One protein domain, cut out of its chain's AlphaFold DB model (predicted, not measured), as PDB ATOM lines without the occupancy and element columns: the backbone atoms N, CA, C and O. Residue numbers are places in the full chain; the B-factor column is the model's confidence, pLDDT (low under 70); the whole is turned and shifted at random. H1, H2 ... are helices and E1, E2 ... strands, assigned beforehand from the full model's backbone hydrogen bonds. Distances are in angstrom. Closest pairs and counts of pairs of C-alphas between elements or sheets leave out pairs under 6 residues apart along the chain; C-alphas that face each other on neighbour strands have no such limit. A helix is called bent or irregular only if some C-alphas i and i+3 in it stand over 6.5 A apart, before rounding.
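This is residues 30 to 146 of the 146 residues of an uncharacterized protein of Candidatus Marinimicrobia bacterium (UniProt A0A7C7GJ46). A twisted wall of four strands has two helices side by side next to it: H1 over the strand E2, and H2 beside H1, only grazing the sheet. A long tail with no named element, residues 112 to 146, runs past the edge strand E3 and then past the end of the sheet where E3 ends. The printed part has 117 residues, with E1, H1, E2, H2, E3 and E4 in that order; the sheet runs E1, E2, E4, E3 and is mixed. The class is mixed, helices and strands, with under half of the residues in named elements. The whole is compact, with a radius of gyration of the C-alphas of 14.2 A and spans of 40 by 31 by 24 A.

Find C-alpha 30 at (109.712, 129.166, 89.974), where E1, residues 30 to 34, begins. Next comes H1, residues 40 to 48, which is irregular: C-alphas 42 and 45 are 7.1 A apart. E2, residues 54 to 61, is 18.6 A long. H2 begins at C-alpha 68, at (119.571, 148.061, 72.709), and runs 15.3 A to residue 78. E3, residues 82 to 89, is 19.7 A long and bends by 60 degrees at residue 85. E4, residues 105 to 111, runs 19.3 A to C-alpha 111 at (109.802, 139.136, 92.275).

Start in the sheet at E1 and E2, which are parallel, with N 34 and O 58 at 2.8 A. E2 and E4 are antiparallel, with N 109 and O 57 at 2.8 A. E4 and E3 form an antiparallel hairpin, with N 83 and O 110 at 2.8 A. The edge strands E1 and E3 are apart. E1, H1 and E2 make a strand-helix-strand unit, two parallel neighbour strands with a helix between them in the chain, and its crossover is right-handed. E2, H2 and E3 make a split one, with E4 between the strands in the sheet, also right-handed. H1 is on the sheet over E2, at a height over the sheet of 9.3 A, and runs along the strands at 12 degrees to E2 on the local plane. H1 and H2 touch, closest at the C-alphas of Ile 48 and Ile 78, 6.0 A apart, at a shallow tilt of 14 degrees, the same way. H2 only grazes the sheet, with its residues 71 to 78. Every O i to N i+4 pair is within hydrogen-bond range in H2, and 3 of 5 in H1.

Look for the two farthest C-alphas at Lys 117 and Ser 138, 41.3 A apart. The printed part has no cut. The link from E3 to E4 is long, and in it residues 95 to 96 pair antiparallel with residues 101 to 102. No printed residue is under 70 in pLDDT.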
ATOM      1  N   ILE A  30     108.790 129.740  90.955       92.69
ATOM      2  CA  ILE A  30     109.712 129.166  89.974       92.69
ATOM      3  C   ILE A  30     110.948 130.063  89.875       92.69
ATOM      4  O   ILE A  30     110.830 131.286  89.778       92.69
ATOM      5  N   PHE A  31     112.123 129.443  89.894       94.88
ATOM      6  CA  PHE A  31     113.394 130.093  89.608       94.88
ATOM      7  C   PHE A  31     113.790 129.801  88.161       94.88
ATOM      8  O   PHE A  31     113.830 128.637  87.756       94.88
ATOM      9  N   ILE A  32     114.078 130.844  87.387       95.00
ATOM     10  CA  ILE A  32     114.502 130.722  85.989       95.00
ATOM     11  C   ILE A  32     115.949 131.190  85.878       95.00
ATOM     12  O   ILE A  32     116.259 132.304  86.284       95.00
ATOM     13  N   LYS A  33     116.811 130.363  85.282       96.75
ATOM     14  CA  LYS A  33     118.116 130.791  84.767       96.75
ATOM     15  C   LYS A  33     118.086 130.724  83.241       96.75
ATOM     16  O   LYS A  33     117.640 129.711  82.700       96.75
ATOM     17  N   MET A  34     118.535 131.779  82.570       95.94
ATOM     18  CA  MET A  34     118.522 131.897  81.115       95.94
ATOM     19  C   MET A  34     119.843 132.461  80.593       95.94
ATOM     20  O   MET A  34     120.292 133.518  81.014       95.94
ATOM     21  N   ASP A  35     120.428 131.730  79.659       96.25
ATOM     22  CA  ASP A  35     121.632 132.066  78.905       96.25
ATOM     23  C   ASP A  35     121.476 131.278  77.594       96.25
ATOM     24  O   ASP A  35     121.531 130.041  77.603       96.25
ATOM     25  N   ILE A  36     121.027 131.961  76.533       94.62
ATOM     26  CA  ILE A  36     120.545 131.327  75.293       94.62
ATOM     27  C   ILE A  36     120.970 132.078  74.019       94.62
ATOM     28  O   ILE A  36     120.335 131.899  72.977       94.62
ATOM     29  N   GLU A  37     122.047 132.858  74.087       93.75
ATOM     30  CA  GLU A  37     122.752 133.459  72.944       93.75
ATOM     31  C   GLU A  37     121.845 134.271  71.994       93.75
ATOM     32  O   GLU A  37     121.456 133.818  70.915       93.75
ATOM     33  N   GLU A  38     121.512 135.502  72.389       95.50
ATOM     34  CA  GLU A  38     120.679 136.492  71.671       95.50
ATOM     35  C   GLU A  38     119.181 136.127  71.581       95.50
ATOM     36  O   GLU A  38     118.340 136.966  71.241       95.50
ATOM     37  N   ALA A  39     118.796 134.889  71.899       94.50
ATOM     38  CA  ALA A  39     117.396 134.476  71.898       94.50
ATOM     39  C   ALA A  39     116.602 135.004  73.108       94.50
ATOM     40  O   ALA A  39     115.373 134.892  73.112       94.50
ATOM     41  N   GLU A  40     117.263 135.617  74.098       95.56
ATOM     42  CA  GLU A  40     116.637 136.187  75.296       95.56
ATOM     43  C   GLU A  40     115.504 137.150  74.919       95.56
ATOM     44  O   GLU A  40     114.392 137.057  75.447       95.56
ATOM     45  N   TYR A  41     115.758 138.011  73.930       95.69
ATOM     46  CA  TYR A  41     114.838 139.060  73.487       95.69
ATOM     47  C   TYR A  41     113.529 138.532  72.889       95.69
ATOM     48  O   TYR A  41     112.533 139.251  72.861       95.69
ATOM     49  N   LYS A  42     113.508 137.272  72.437       92.69
ATOM     50  CA  LYS A  42     112.313 136.643  71.856       92.69
ATOM     51  C   LYS A  42     111.391 136.035  72.904       92.69
ATOM     52  O   LYS A  42     110.186 135.988  72.696       92.69
ATOM     53  N   VAL A  43     111.948 135.552  74.014       92.06
ATOM     54  CA  VAL A  43     111.214 134.702  74.968       92.06
ATOM     55  C   VAL A  43     110.952 135.369  76.318       92.06
ATOM     56  O   VAL A  43     110.061 134.937  77.049       92.06
ATOM     57  N   LEU A  44     111.697 136.420  76.678       93.75
ATOM     58  CA  LEU A  44     111.548 137.079  77.981       93.75
ATOM     59  C   LEU A  44     110.176 137.723  78.172       93.75
ATOM     60  O   LEU A  44     109.663 137.728  79.290       93.75
ATOM     61  N   ASP A  45     109.556 138.227  77.103       92.56
ATOM     62  CA  ASP A  45     108.223 138.825  77.192       92.56
ATOM     63  C   ASP A  45     107.181 137.810  77.693       92.56
ATOM     64  O   ASP A  45     106.406 138.155  78.590       92.56
ATOM     65  N   ASP A  46     107.236 136.562  77.210       91.44
ATOM     66  CA  ASP A  46     106.376 135.454  77.651       91.44
ATOM     67  C   ASP A  46     106.642 135.053  79.109       91.44
ATOM     68  O   ASP A  46     105.723 134.670  79.835       91.44
ATOM     69  N   ILE A  47     107.900 135.134  79.553       92.75
ATOM     70  CA  ILE A  47     108.274 134.880  80.952       92.75
ATOM     71  C   ILE A  47     107.660 135.940  81.859       92.75
ATOM     72  O   ILE A  47     107.069 135.610  82.886       92.75
ATOM     73  N   ILE A  48     107.792 137.213  81.489       94.25
ATOM     74  CA  ILE A  48     107.305 138.335  82.297       94.25
ATOM     75  C   ILE A  48     105.778 138.280  82.435       94.25
ATOM     76  O   ILE A  48     105.251 138.540  83.519       94.25
ATOM     77  N   ASP A  49     105.070 137.863  81.384       92.62
ATOM     78  CA  ASP A  49     103.613 137.675  81.407       92.62
ATOM     79  C   ASP A  49     103.165 136.547  82.358       92.62
ATOM     80  O   ASP A  49     101.997 136.472  82.740       92.62
ATOM     81  N   LEU A  50     104.092 135.687  82.789       92.00
ATOM     82  CA  LEU A  50     103.883 134.610  83.761       92.00
ATOM     83  C   LEU A  50     104.476 134.941  85.143       92.00
ATOM     84  O   LEU A  50     104.665 134.042  85.966       92.00
ATOM     85  N   SER A  51     104.752 136.223  85.410       94.31
ATOM     86  CA  SER A  51     105.422 136.702  86.630       94.31
ATOM     87  C   SER A  51     104.789 136.230  87.941       94.31
ATOM     88  O   SER A  51     105.522 135.975  88.893       94.31
ATOM     89  N   ASP A  52     103.472 136.016  87.991       91.75
ATOM     90  CA  ASP A  52     102.759 135.503  89.174       91.75
ATOM     91  C   ASP A  52     103.249 134.121  89.649       91.75
ATOM     92  O   ASP A  52     103.037 133.735  90.802       91.75
ATOM     93  N   PHE A  53     103.901 133.355  88.773       91.75
ATOM     94  CA  PHE A  53     104.419 132.023  89.085       91.75
ATOM     95  C   PHE A  53     105.923 132.013  89.375       91.75
ATOM     96  O   PHE A  53     106.452 130.978  89.789       91.75
ATOM     97  N   ILE A  54     106.613 133.133  89.161       94.25
ATOM     98  CA  ILE A  54     108.073 133.216  89.121       94.25
ATOM     99  C   ILE A  54     108.565 133.994  90.336       94.25
ATOM    100  O   ILE A  54     108.205 135.154  90.528       94.25
ATOM    101  N   GLY A  55     109.421 133.361  91.138       96.06
ATOM    102  CA  GLY A  55     110.028 133.989  92.311       96.06
ATOM    103  C   GLY A  55     111.283 134.792  91.971       96.06
ATOM    104  O   GLY A  55     111.504 135.860  92.541       96.06
ATOM    105  N   ALA A  56     112.089 134.309  91.022       97.69
ATOM    106  CA  ALA A  56     113.302 134.989  90.583       97.69
ATOM    107  C   ALA A  56     113.736 134.554  89.176       97.69
ATOM    108  O   ALA A  56     113.413 133.455  88.716       97.69
ATOM    109  N   ILE A  57     114.465 135.446  88.506       98.19
ATOM    110  CA  ILE A  57     115.004 135.260  87.158       98.19
ATOM    111  C   ILE A  57     116.473 135.678  87.188       98.19
ATOM    112  O   ILE A  57     116.786 136.767  87.654       98.19
ATOM    113  N   VAL A  58     117.361 134.841  86.672       98.44
ATOM    114  CA  VAL A  58     118.740 135.202  86.332       98.44
ATOM    115  C   VAL A  58     118.854 135.099  84.824       98.44
ATOM    116  O   VAL A  58     118.544 134.042  84.270       98.44
ATOM    117  N   VAL A  59     119.244 136.181  84.159       98.38
ATOM    118  CA  VAL A  59     119.406 136.167  82.704       98.38
ATOM    119  C   VAL A  59     120.688 136.862  82.281       98.38
ATOM    120  O   VAL A  59     120.974 137.962  82.756       98.38
ATOM    121  N   GLU A  60     121.438 136.221  81.391       98.19
ATOM    122  CA  GLU A  60     122.548 136.842  80.677       98.19
ATOM    123  C   GLU A  60     122.035 137.433  79.365       98.19
ATOM    124  O   GLU A  60     121.612 136.718  78.462       98.19
ATOM    125  N   PHE A  61     122.022 138.760  79.269       98.12
ATOM    126  CA  PHE A  61     121.649 139.447  78.040       98.12
ATOM    127  C   PHE A  61     122.850 139.520  77.108       98.12
ATOM    128  O   PHE A  61     123.847 140.151  77.452       98.12
ATOM    129  N   HIS A  62     122.729 138.937  75.919       97.81
ATOM    130  CA  HIS A  62     123.775 138.914  74.902       97.81
ATOM    131  C   HIS A  62     123.602 140.030  73.862       97.81
ATOM    132  O   HIS A  62     122.493 140.369  73.476       97.81
ATOM    133  N   ALA A  63     124.711 140.570  73.346       96.56
ATOM    134  CA  ALA A  63     124.727 141.523  72.228       96.56
ATOM    135  C   ALA A  63     123.836 142.774  72.416       96.56
ATOM    136  O   ALA A  63     123.143 143.216  71.496       96.56
ATOM    137  N   ILE A  64     123.899 143.394  73.596       96.25
ATOM    138  CA  ILE A  64     123.106 144.583  73.964       96.25
ATOM    139  C   ILE A  64     123.317 145.750  72.993       96.25
ATOM    140  O   ILE A  64     122.405 146.536  72.761       96.25
ATOM    141  N   ASP A  65     124.486 145.858  72.364       94.94
ATOM    142  CA  ASP A  65     124.747 146.864  71.334       94.94
ATOM    143  C   ASP A  65     123.919 146.683  70.059       94.94
ATOM    144  O   ASP A  65     123.649 147.665  69.370       94.94
ATOM    145  N   LYS A  66     123.512 145.448  69.746       96.00
ATOM    146  CA  LYS A  66     122.638 145.140  68.607       96.00
ATOM    147  C   LYS A  66     121.160 145.242  68.982       96.00
ATOM    148  O   LYS A  66     120.356 145.655  68.156       96.00
ATOM    149  N   PHE A  67     120.820 144.884  70.220       96.50
ATOM    150  CA  PHE A  67     119.444 144.775  70.715       96.50
ATOM    151  C   PHE A  67     119.103 145.841  71.765       96.50
ATOM    152  O   PHE A  67     118.310 145.599  72.670       96.50
ATOM    153  N   ALA A  68     119.700 147.032  71.677       94.94
ATOM    154  CA  ALA A  68     119.571 148.061  72.709       94.94
ATOM    155  C   ALA A  68     118.111 148.484  72.958       94.94
ATOM    156  O   ALA A  68     117.709 148.701  74.103       94.94
ATOM    157  N   GLU A  69     117.302 148.596  71.902       96.81
ATOM    158  CA  GLU A  69     115.883 148.951  72.021       96.81
ATOM    159  C   GLU A  69     115.079 147.846  72.718       96.81
ATOM    160  O   GLU A  69     114.363 148.120  73.685       96.81
ATOM    161  N   ASP A  70     115.256 146.592  72.290       97.69
ATOM    162  CA  ASP A  70     114.591 145.431  72.886       97.69
ATOM    163  C   ASP A  70     115.023 145.213  74.338       97.69
ATOM    164  O   ASP A  70     114.180 144.988  75.207       97.69
ATOM    165  N   PHE A  71     116.315 145.369  74.631       97.19
ATOM    166  CA  PHE A  71     116.853 145.341  75.987       97.19
ATOM    167  C   PHE A  71     116.134 146.354  76.879       97.19
ATOM    168  O   PHE A  71     115.547 145.980  77.893       97.19
ATOM    169  N   ASN A  72     116.098 147.629  76.482       96.50
ATOM    170  CA  ASN A  72     115.442 148.673  77.269       96.50
ATOM    171  C   ASN A  72     113.935 148.426  77.426       96.50
ATOM    172  O   ASN A  72     113.375 148.648  78.504       96.50
ATOM    173  N   LYS A  73     113.261 147.932  76.383       97.94
ATOM    174  CA  LYS A  73     111.845 147.553  76.444       97.94
ATOM    175  C   LYS A  73     111.608 146.437  77.467       97.94
ATOM    176  O   LYS A  73     110.706 146.563  78.299       97.94
ATOM    177  N   ILE A  74     112.430 145.387  77.443       97.88
ATOM    178  CA  ILE A  74     112.351 144.260  78.379       97.88
ATOM    179  C   ILE A  74     112.637 144.723  79.805       97.88
ATOM    180  O   ILE A  74     111.844 144.418  80.695       97.88
ATOM    181  N   ILE A  75     113.694 145.512  80.029       97.88
ATOM    182  CA  ILE A  75     114.021 146.073  81.350       97.88
ATOM    183  C   ILE A  75     112.843 146.892  81.896       97.88
ATOM    184  O   ILE A  75     112.404 146.681  83.027       97.88
ATOM    185  N   ASN A  76     112.232 147.753  81.083       97.94
ATOM    186  CA  ASN A  76     111.056 148.522  81.500       97.94
ATOM    187  C   ASN A  76     109.836 147.642  81.825       97.94
ATOM    188  O   ASN A  76     109.031 147.995  82.691       97.94
ATOM    189  N   LYS A  77     109.668 146.505  81.140       98.00
ATOM    190  CA  LYS A  77     108.563 145.569  81.391       98.00
ATOM    191  C   LYS A  77     108.810 144.735  82.651       98.00
ATOM    192  O   LYS A  77     107.946 144.702  83.527       98.00
ATOM    193  N   ILE A  78     109.982 144.110  82.781       98.25
ATOM    194  CA  ILE A  78     110.324 143.226  83.906       98.25
ATOM    195  C   ILE A  78     110.355 143.994  85.234       98.25
ATOM    196  O   ILE A  78     109.846 143.499  86.241       98.25
ATOM    197  N   LEU A  79     110.822 145.249  85.231       97.38
ATOM    198  CA  LEU A  79     110.872 146.100  86.425       97.38
ATOM    199  C   LEU A  79     109.495 146.466  86.992       97.38
ATOM    200  O   LEU A  79     109.409 146.984  88.106       97.38
ATOM    201  N   LYS A  80     108.391 146.189  86.286       97.25
ATOM    202  CA  LYS A  80     107.040 146.324  86.856       97.25
ATOM    203  C   LYS A  80     106.795 145.277  87.942       97.25
ATOM    204  O   LYS A  80     106.245 145.622  88.988       97.25
ATOM    205  N   HIS A  81     107.288 144.054  87.742       97.75
ATOM    206  CA  HIS A  81     107.007 142.884  88.582       97.75
ATOM    207  C   HIS A  81     108.199 142.447  89.444       97.75
ATOM    208  O   HIS A  81     108.006 141.854  90.504       97.75
ATOM    209  N   PHE A  82     109.424 142.776  89.031       97.94
ATOM    210  CA  PHE A  82     110.655 142.347  89.688       97.94
ATOM    211  C   PHE A  82     111.544 143.537  90.071       97.94
ATOM    212  O   PHE A  82     111.443 144.616  89.490       97.94
ATOM    213  N   ASN A  83     112.420 143.332  91.052       97.62
ATOM    214  CA  ASN A  83     113.525 144.224  91.389       97.62
ATOM    215  C   ASN A  83     114.836 143.617  90.888       97.62
ATOM    216  O   ASN A  83     115.039 142.413  91.039       97.62
ATOM    217  N   ILE A  84     115.741 144.444  90.363       97.12
ATOM    218  CA  ILE A  84     117.135 144.043  90.143       97.12
ATOM    219  C   ILE A  84     117.824 143.978  91.506       97.12
ATOM    220  O   ILE A  84     117.795 144.954  92.258       97.12
ATOM    221  N   VAL A  85     118.432 142.838  91.823       96.50
ATOM    222  CA  VAL A  85     119.150 142.630  93.093       96.50
ATOM    223  C   VAL A  85     120.643 142.388  92.911       96.50
ATOM    224  O   VAL A  85     121.394 142.547  93.870       96.50
ATOM    225  N   HIS A  86     121.069 142.034  91.697       97.06
ATOM    226  CA  HIS A  86     122.474 141.850  91.348       97.06
ATOM    227  C   HIS A  86     122.691 142.045  89.848       97.06
ATOM    228  O   HIS A  86     121.795 141.751  89.054       97.06
ATOM    229  N   VAL A  87     123.880 142.519  89.483       96.62
ATOM    230  CA  VAL A  87     124.358 142.611  88.101       96.62
ATOM    231  C   VAL A  87     125.829 142.216  88.048       96.62
ATOM    232  O   VAL A  87     126.587 142.577  88.946       96.62
ATOM    233  N   HIS A  88     126.246 141.532  86.988       96.88
ATOM    234  CA  HIS A  88     127.656 141.242  86.723       96.88
ATOM    235  C   HIS A  88     127.937 141.331  85.222       96.88
ATOM    236  O   HIS A  88     127.198 140.791  84.398       96.88
ATOM    237  N   GLY A  89     128.961 142.100  84.855       96.06
ATOM    238  CA  GLY A  89     129.322 142.329  83.460       96.06
ATOM    239  C   GLY A  89     130.185 141.201  82.916       96.06
ATOM    240  O   GLY A  89     131.246 140.930  83.466       96.06
ATOM    241  N   ASN A  90     129.794 140.607  81.789       95.81
ATOM    242  CA  ASN A  90     130.576 139.535  81.188       95.81
ATOM    243  C   ASN A  90     131.831 140.109  80.504       95.81
ATOM    244  O   ASN A  90     131.751 140.767  79.463       95.81
ATOM    245  N   ASN A  91     133.010 139.822  81.056       95.56
ATOM    246  CA  ASN A  91     134.295 140.337  80.569       95.56
ATOM    247  C   ASN A  91     134.928 139.548  79.391       95.56
ATOM    248  O   ASN A  91     136.025 139.883  78.914       95.56
ATOM    249  N   TYR A  92     134.245 138.520  78.867       94.12
ATOM    250  CA  TYR A  92     134.495 138.018  77.508       94.12
ATOM    251  C   TYR A  92     133.920 138.953  76.445       94.12
ATOM    252  O   TYR A  92     134.491 139.045  75.352       94.12
ATOM    253  N   SER A  93     132.811 139.620  76.769       93.25
ATOM    254  CA  SER A  93     132.120 140.547  75.880       93.25
ATOM    255  C   SER A  93     132.929 141.833  75.678       93.25
ATOM    256  O   SER A  93     133.968 142.030  76.306       93.25
ATOM    257  N   LYS A  94     132.513 142.698  74.750       93.25
ATOM    258  CA  LYS A  94     133.196 143.981  74.529       93.25
ATOM    259  C   LYS A  94     132.615 145.043  75.458       93.25
ATOM    260  O   LYS A  94     131.411 145.082  75.685       93.25
ATOM    261  N   LEU A  95     133.454 145.965  75.920       93.31
ATOM    262  CA  LEU A  95     132.984 147.171  76.597       93.31
ATOM    263  C   LEU A  95     132.457 148.171  75.561       93.31
ATOM    264  O   LEU A  95     133.171 148.544  74.626       93.31
ATOM    265  N   LEU A  96     131.222 148.632  75.732       90.19
ATOM    266  CA  LEU A  96     130.631 149.697  74.929       90.19
ATOM    267  C   LEU A  96     131.178 151.036  75.428       90.19
ATOM    268  O   LEU A  96     130.627 151.650  76.339       90.19
ATOM    269  N   THR A  97     132.289 151.480  74.842       80.62
ATOM    270  CA  THR A  97     133.099 152.614  75.328       80.62
ATOM    271  C   THR A  97     132.311 153.904  75.534       80.62
ATOM    272  O   THR A  97     132.595 154.644  76.467       80.62
ATOM    273  N   ASN A  98     131.295 154.163  74.709       82.69
ATOM    274  CA  ASN A  98     130.477 155.376  74.811       82.69
ATOM    275  C   ASN A  98     129.519 155.360  76.015       82.69
ATOM    276  O   ASN A  98     129.012 156.407  76.399       82.69
ATOM    277  N   GLN A  99     129.244 154.181  76.574       79.69
ATOM    278  CA  GLN A  99     128.277 153.964  77.654       79.69
ATOM    279  C   GLN A  99     128.943 153.422  78.926       79.69
ATOM    280  O   GLN A  99     128.291 153.344  79.961       79.69
ATOM    281  N   ASN A 100     130.223 153.037  78.845       85.31
ATOM    282  CA  ASN A 100     130.940 152.295  79.881       85.31
ATOM    283  C   ASN A 100     130.126 151.092  80.403       85.31
ATOM    284  O   ASN A 100     129.994 150.880  81.603       85.31
ATOM    285  N   PHE A 101     129.538 150.338  79.472       89.88
ATOM    286  CA  PHE A 101     128.627 149.233  79.764       89.88
ATOM    287  C   PHE A 101     129.015 148.005  78.931       89.88
ATOM    288  O   PHE A 101     129.366 148.173  77.761       89.88
ATOM    289  N   PRO A 102     129.027 146.783  79.482       94.12
ATOM    290  CA  PRO A 102     129.411 145.602  78.717       94.12
ATOM    291  C   PRO A 102     128.347 145.242  77.675       94.12
ATOM    292  O   PRO A 102     127.155 145.464  77.878       94.12
ATOM    293  N   SER A 103     128.762 144.660  76.550       95.62
ATOM    294  CA  SER A 103     127.823 144.198  75.523       95.62
ATOM    295  C   SER A 103     127.072 142.931  75.932       95.62
ATOM    296  O   SER A 103     126.120 142.563  75.246       95.62
ATOM    297  N   ALA A 104     127.507 142.256  77.000       97.25
ATOM    298  CA  ALA A 104     126.737 141.223  77.675       97.25
ATOM    299  C   ALA A 104     126.791 141.374  79.202       97.25
ATOM    300  O   ALA A 104     127.834 141.717  79.766       97.25
ATOM    301  N   ILE A 105     125.662 141.142  79.870       97.19
ATOM    302  CA  ILE A 105     125.516 141.318  81.321       97.19
ATOM    303  C   ILE A 105     124.571 140.264  81.898       97.19
ATOM    304  O   ILE A 105     123.482 140.053  81.363       97.19
ATOM    305  N   GLU A 106     124.958 139.644  83.011       98.00
ATOM    306  CA  GLU A 106     124.056 138.823  83.815       98.00
ATOM    307  C   GLU A 106     123.317 139.715  84.819       98.00
ATOM    308  O   GLU A 106     123.927 140.489  85.561       98.00
ATOM    309  N   ILE A 107     121.986 139.629  84.842       98.25
ATOM    310  CA  ILE A 107     121.134 140.372  85.774       98.25
ATOM    311  C   ILE A 107     120.283 139.390  86.569       98.25
ATOM    312  O   ILE A 107     119.573 138.552  86.006       98.25
ATOM    313  N   THR A 108     120.309 139.537  87.893       98.31
ATOM    314  CA  THR A 108     119.422 138.808  88.804       98.31
ATOM    315  C   THR A 108     118.247 139.683  89.215       98.31
ATOM    316  O   THR A 108     118.410 140.773  89.772       98.31
ATOM    317  N   PHE A 109     117.049 139.151  89.005       98.44
ATOM    318  CA  PHE A 109     115.768 139.744  89.338       98.44
ATOM    319  C   PHE A 109     115.060 138.925  90.420       98.44
ATOM    320  O   PHE A 109     114.955 137.703  90.311       98.44
ATOM    321  N   ILE A 110     114.500 139.593  91.430       98.00
ATOM    322  CA  ILE A 110     113.616 138.978  92.435       98.00
ATOM    323  C   ILE A 110     112.216 139.565  92.303       98.00
ATOM    324  O   ILE A 110     112.053 140.776  92.157       98.00
ATOM    325  N   ASN A 111     111.193 138.709  92.349       97.50
ATOM    326  CA  ASN A 111     109.802 139.136  92.275       97.50
ATOM    327  C   ASN A 111     109.475 140.044  93.464       97.50
ATOM    328  O   ASN A 111     109.763 139.709  94.614       97.50
ATOM    329  N   LYS A 112     108.837 141.187  93.199       96.88
ATOM    330  CA  LYS A 112     108.506 142.183  94.227       96.88
ATOM    331  C   LYS A 112     107.628 141.626  95.346       96.88
ATOM    332  O   LYS A 112     107.681 142.150  96.452       96.88
ATOM    333  N   SER A 113     106.858 140.566  95.091       95.19
ATOM    334  CA  SER A 113     106.069 139.872  96.121       95.19
ATOM    335  C   SER A 113     106.919 139.213  97.217       95.19
ATOM    336  O   SER A 113     106.399 138.938  98.296       95.19
ATOM    337  N   HIS A 114     108.217 138.999  96.973       94.94
ATOM    338  CA  HIS A 114     109.184 138.495  97.953       94.94
ATOM    339  C   HIS A 114     110.022 139.602  98.610       94.94
ATOM    340  O   HIS A 114     110.897 139.299  99.419       94.94
ATOM    341  N   CYS A 115     109.797 140.870  98.261       94.00
ATOM    342  CA  CYS A 115     110.550 141.999  98.795       94.00
ATOM    343  C   CYS A 115     109.725 142.799  99.806       94.00
ATOM    344  O   CYS A 115     108.505 142.926  99.688       94.00
ATOM    345  N   ASP A 116     110.414 143.420 100.761       91.50
ATOM    346  CA  ASP A 116     109.801 144.423 101.628       91.50
ATOM    347  C   ASP A 116     109.334 145.639 100.820       91.50
ATOM    348  O   ASP A 116     109.908 145.990  99.791       91.50
ATOM    349  N   LYS A 117     108.326 146.356 101.327       87.00
ATOM    350  CA  LYS A 117     107.803 147.570 100.670       87.00
ATOM    351  C   LYS A 117     108.841 148.697 100.558       87.00
ATOM    352  O   LYS A 117     108.713 149.552  99.689       87.00
ATOM    353  N   ASN A 118     109.856 148.695 101.422       88.31
ATOM    354  CA  ASN A 118     110.861 149.753 101.537       88.31
ATOM    355  C   ASN A 118     112.193 149.354 100.877       88.31
ATOM    356  O   ASN A 118     113.248 149.415 101.511       88.31
ATOM    357  N   VAL A 119     112.149 148.927  99.610       90.44
ATOM    358  CA  VAL A 119     113.365 148.643  98.829       90.44
ATOM    359  C   VAL A 119     114.145 149.939  98.603       90.44
ATOM    360  O   VAL A 119     113.574 150.963  98.229       90.44
ATOM    361  N   LYS A 120     115.459 149.895  98.832       91.31
ATOM    362  CA  LYS A 120     116.372 151.018  98.588       91.31
ATOM    363  C   LYS A 120     117.177 150.764  97.322       91.31
ATOM    364  O   LYS A 120     117.517 149.621  97.025       91.31
ATOM    365  N   LEU A 121     117.514 151.838  96.615       91.69
ATOM    366  CA  LEU A 121     118.465 151.766  95.513       91.69
ATOM    367  C   LEU A 121     119.838 151.335  96.037       91.69
ATOM    368  O   LEU A 121     120.249 151.719  97.135       91.69
ATOM    369  N   SER A 122     120.525 150.514  95.246       89.25
ATOM    370  CA  SER A 122     121.887 150.100  95.558       89.25
ATOM    371  C   SER A 122     122.842 151.281  95.403       89.25
ATOM    372  O   SER A 122     122.720 152.059  94.464       89.25
ATOM    373  N   ILE A 123     123.811 151.376  96.312       90.75
ATOM    374  CA  ILE A 123     124.982 152.267  96.213       90.75
ATOM    375  C   ILE A 123     126.269 151.469  95.953       90.75
ATOM    376  O   ILE A 123     127.378 151.973  96.130       90.75
ATOM    377  N   LYS A 124     126.123 150.175  95.644       91.00
ATOM    378  CA  LYS A 124     127.250 149.275  95.414       91.00
ATOM    379  C   LYS A 124     127.849 149.514  94.032       91.00
ATOM    380  O   LYS A 124     127.163 149.942  93.108       91.00
ATOM    381  N   LYS A 125     129.124 149.161  93.913       92.75
ATOM    382  CA  LYS A 125     129.832 149.011  92.643       92.75
ATOM    383  C   LYS A 125     129.962 147.524  92.347       92.75
ATOM    384  O   LYS A 125     130.085 146.746  93.292       92.75
ATOM    385  N   TYR A 126     129.921 147.161  91.076       94.19
ATOM    386  CA  TYR A 126     130.080 145.780  90.625       94.19
ATOM    387  C   TYR A 126     131.336 145.689  89.750       94.19
ATOM    388  O   TYR A 126     131.605 146.660  89.038       94.19
ATOM    389  N   PRO A 127     132.098 144.584  89.795       95.31
ATOM    390  CA  PRO A 127     131.829 143.339  90.531       95.31
ATOM    391  C   PRO A 127     131.930 143.475  92.064       95.31
ATOM    392  O   PRO A 127     132.672 144.303  92.592       95.31
ATOM    393  N   LEU A 128     131.170 142.656  92.791       95.25
ATOM    394  CA  LEU A 128     131.215 142.530  94.245       95.25
ATOM    395  C   LEU A 128     132.322 141.570  94.679       95.25
ATOM    396  O   LEU A 128     132.297 140.379  94.367       95.25
ATOM    397  N   GLU A 129     133.252 142.077  95.486       93.19
ATOM    398  CA  GLU A 129     134.324 141.276  96.078       93.19
ATOM    399  C   GLU A 129     133.766 140.091  96.891       93.19
ATOM    400  O   GLU A 129     132.871 140.247  97.725       93.19
ATOM    401  N   GLY A 130     134.299 138.893  96.634       94.06
ATOM    402  CA  GLY A 130     133.907 137.651  97.311       94.06
ATOM    403  C   GLY A 130     132.619 137.001  96.794       94.06
ATOM    404  O   GLY A 130     132.310 135.887  97.219       94.06
ATOM    405  N   LEU A 131     131.893 137.656  95.881       94.94
ATOM    406  CA  LEU A 131     130.720 137.093  95.207       94.94
ATOM    407  C   LEU A 131     130.980 136.873  93.714       94.94
ATOM    408  O   LEU A 131     130.764 135.769  93.219       94.94
ATOM    409  N   ASP A 132     131.446 137.909  93.023       96.12
ATOM    410  CA  ASP A 132     131.633 137.897  91.577       96.12
ATOM    411  C   ASP A 132     133.019 137.373  91.189       96.12
ATOM    412  O   ASP A 132     134.007 137.538  91.915       96.12
ATOM    413  N   GLN A 133     133.085 136.732  90.022       95.19
ATOM    414  CA  GLN A 133     134.322 136.244  89.424       95.19
ATOM    415  C   GLN A 133     134.337 136.556  87.929       95.19
ATOM    416  O   GLN A 133     133.297 136.428  87.280       95.19
ATOM    417  N   PRO A 134     135.509 136.875  87.358       95.75
ATOM    418  CA  PRO A 134     135.599 137.164  85.940       95.75
ATOM    419  C   PRO A 134     135.274 135.927  85.112       95.75
ATOM    420  O   PRO A 134     135.873 134.867  85.315       95.75
ATOM    421  N   ASN A 135     134.404 136.071  84.109       94.38
ATOM    422  CA  ASN A 135     134.139 134.998  83.148       94.38
ATOM    423  C   ASN A 135     135.450 134.589  82.453       94.38
ATOM    424  O   ASN A 135     135.777 133.408  82.342       94.38
ATOM    425  N   LYS A 136     136.250 135.575  82.032       95.75
ATOM    426  CA  LYS A 136     137.596 135.417  81.484       95.75
ATOM    427  C   LYS A 136     138.645 135.744  82.539       95.75
ATOM    428  O   LYS A 136     139.035 136.896  82.686       95.75
ATOM    429  N   ILE A 137     139.201 134.708  83.167       93.75
ATOM    430  CA  ILE A 137     140.228 134.812  84.226       93.75
ATOM    431  C   ILE A 137     141.428 135.695  83.826       93.75
ATOM    432  O   ILE A 137     142.024 136.362  84.664       93.75
ATOM    433  N   SER A 138     141.800 135.718  82.541       94.94
ATOM    434  CA  SER A 138     142.938 136.503  82.040       94.94
ATOM    435  C   SER A 138     142.633 137.977  81.752       94.94
ATOM    436  O   SER A 138     143.509 138.687  81.252       94.94
ATOM    437  N   ARG A 139     141.411 138.447  82.016       93.12
ATOM    438  CA  ARG A 139     141.016 139.850  81.873       93.12
ATOM    439  C   ARG A 139     140.384 140.349  83.176       93.12
ATOM    440  O   ARG A 139     139.701 139.572  83.837       93.12
ATOM    441  N   PRO A 140     140.586 141.625  83.545       92.06
ATOM    442  CA  PRO A 140     139.823 142.218  84.633       92.06
ATOM    443  C   PRO A 140     138.331 142.246  84.279       92.06
ATOM    444  O   PRO A 140     137.967 142.246  83.098       92.06
ATOM    445  N   ASP A 141     137.482 142.243  85.299       94.81
ATOM    446  CA  ASP A 141     136.052 142.491  85.138       94.81
ATOM    447  C   ASP A 141     135.765 143.944  84.747       94.81
ATOM    448  O   ASP A 141     136.626 144.823  84.850       94.81
ATOM    449  N   TYR A 142     134.545 144.185  84.268       92.44
ATOM    450  CA  TYR A 142     134.066 145.527  83.962       92.44
ATOM    451  C   TYR A 142     133.444 146.185  85.190       92.44
ATOM    452  O   TYR A 142     132.507 145.646  85.776       92.44
ATOM    453  N   ASP A 143     133.927 147.383  85.524       91.44
ATOM    454  CA  ASP A 143     133.342 148.202  86.583       91.44
ATOM    455  C   ASP A 143     131.980 148.758  86.150       91.44
ATOM    456  O   ASP A 143     131.871 149.481  85.155       91.44
ATOM    457  N   ILE A 144     130.947 148.477  86.944       89.00
ATOM    458  CA  ILE A 144     129.599 149.031  86.789       89.00
ATOM    459  C   ILE A 144     129.282 149.876  88.025       89.00
ATOM    460  O   ILE A 144     129.280 149.387  89.161       89.00
ATOM    461  N   VAL A 145     129.016 151.162  87.793       81.38
ATOM    462  CA  VAL A 145     128.742 152.170  88.826       81.38
ATOM    463  C   VAL A 145     127.421 152.869  88.499       81.38
ATOM    464  O   VAL A 145     127.196 153.224  87.343       81.38
ATOM    465  N   PHE A 146     126.572 153.051  89.513       73.56
ATOM    466  CA  PHE A 146     125.266 153.718  89.433       73.56
ATOM    467  C   PHE A 146     125.260 155.032  90.217       73.56
ATOM    468  O   PHE A 146     126.003 155.116  91.223       73.56
TER     469      PHE A 146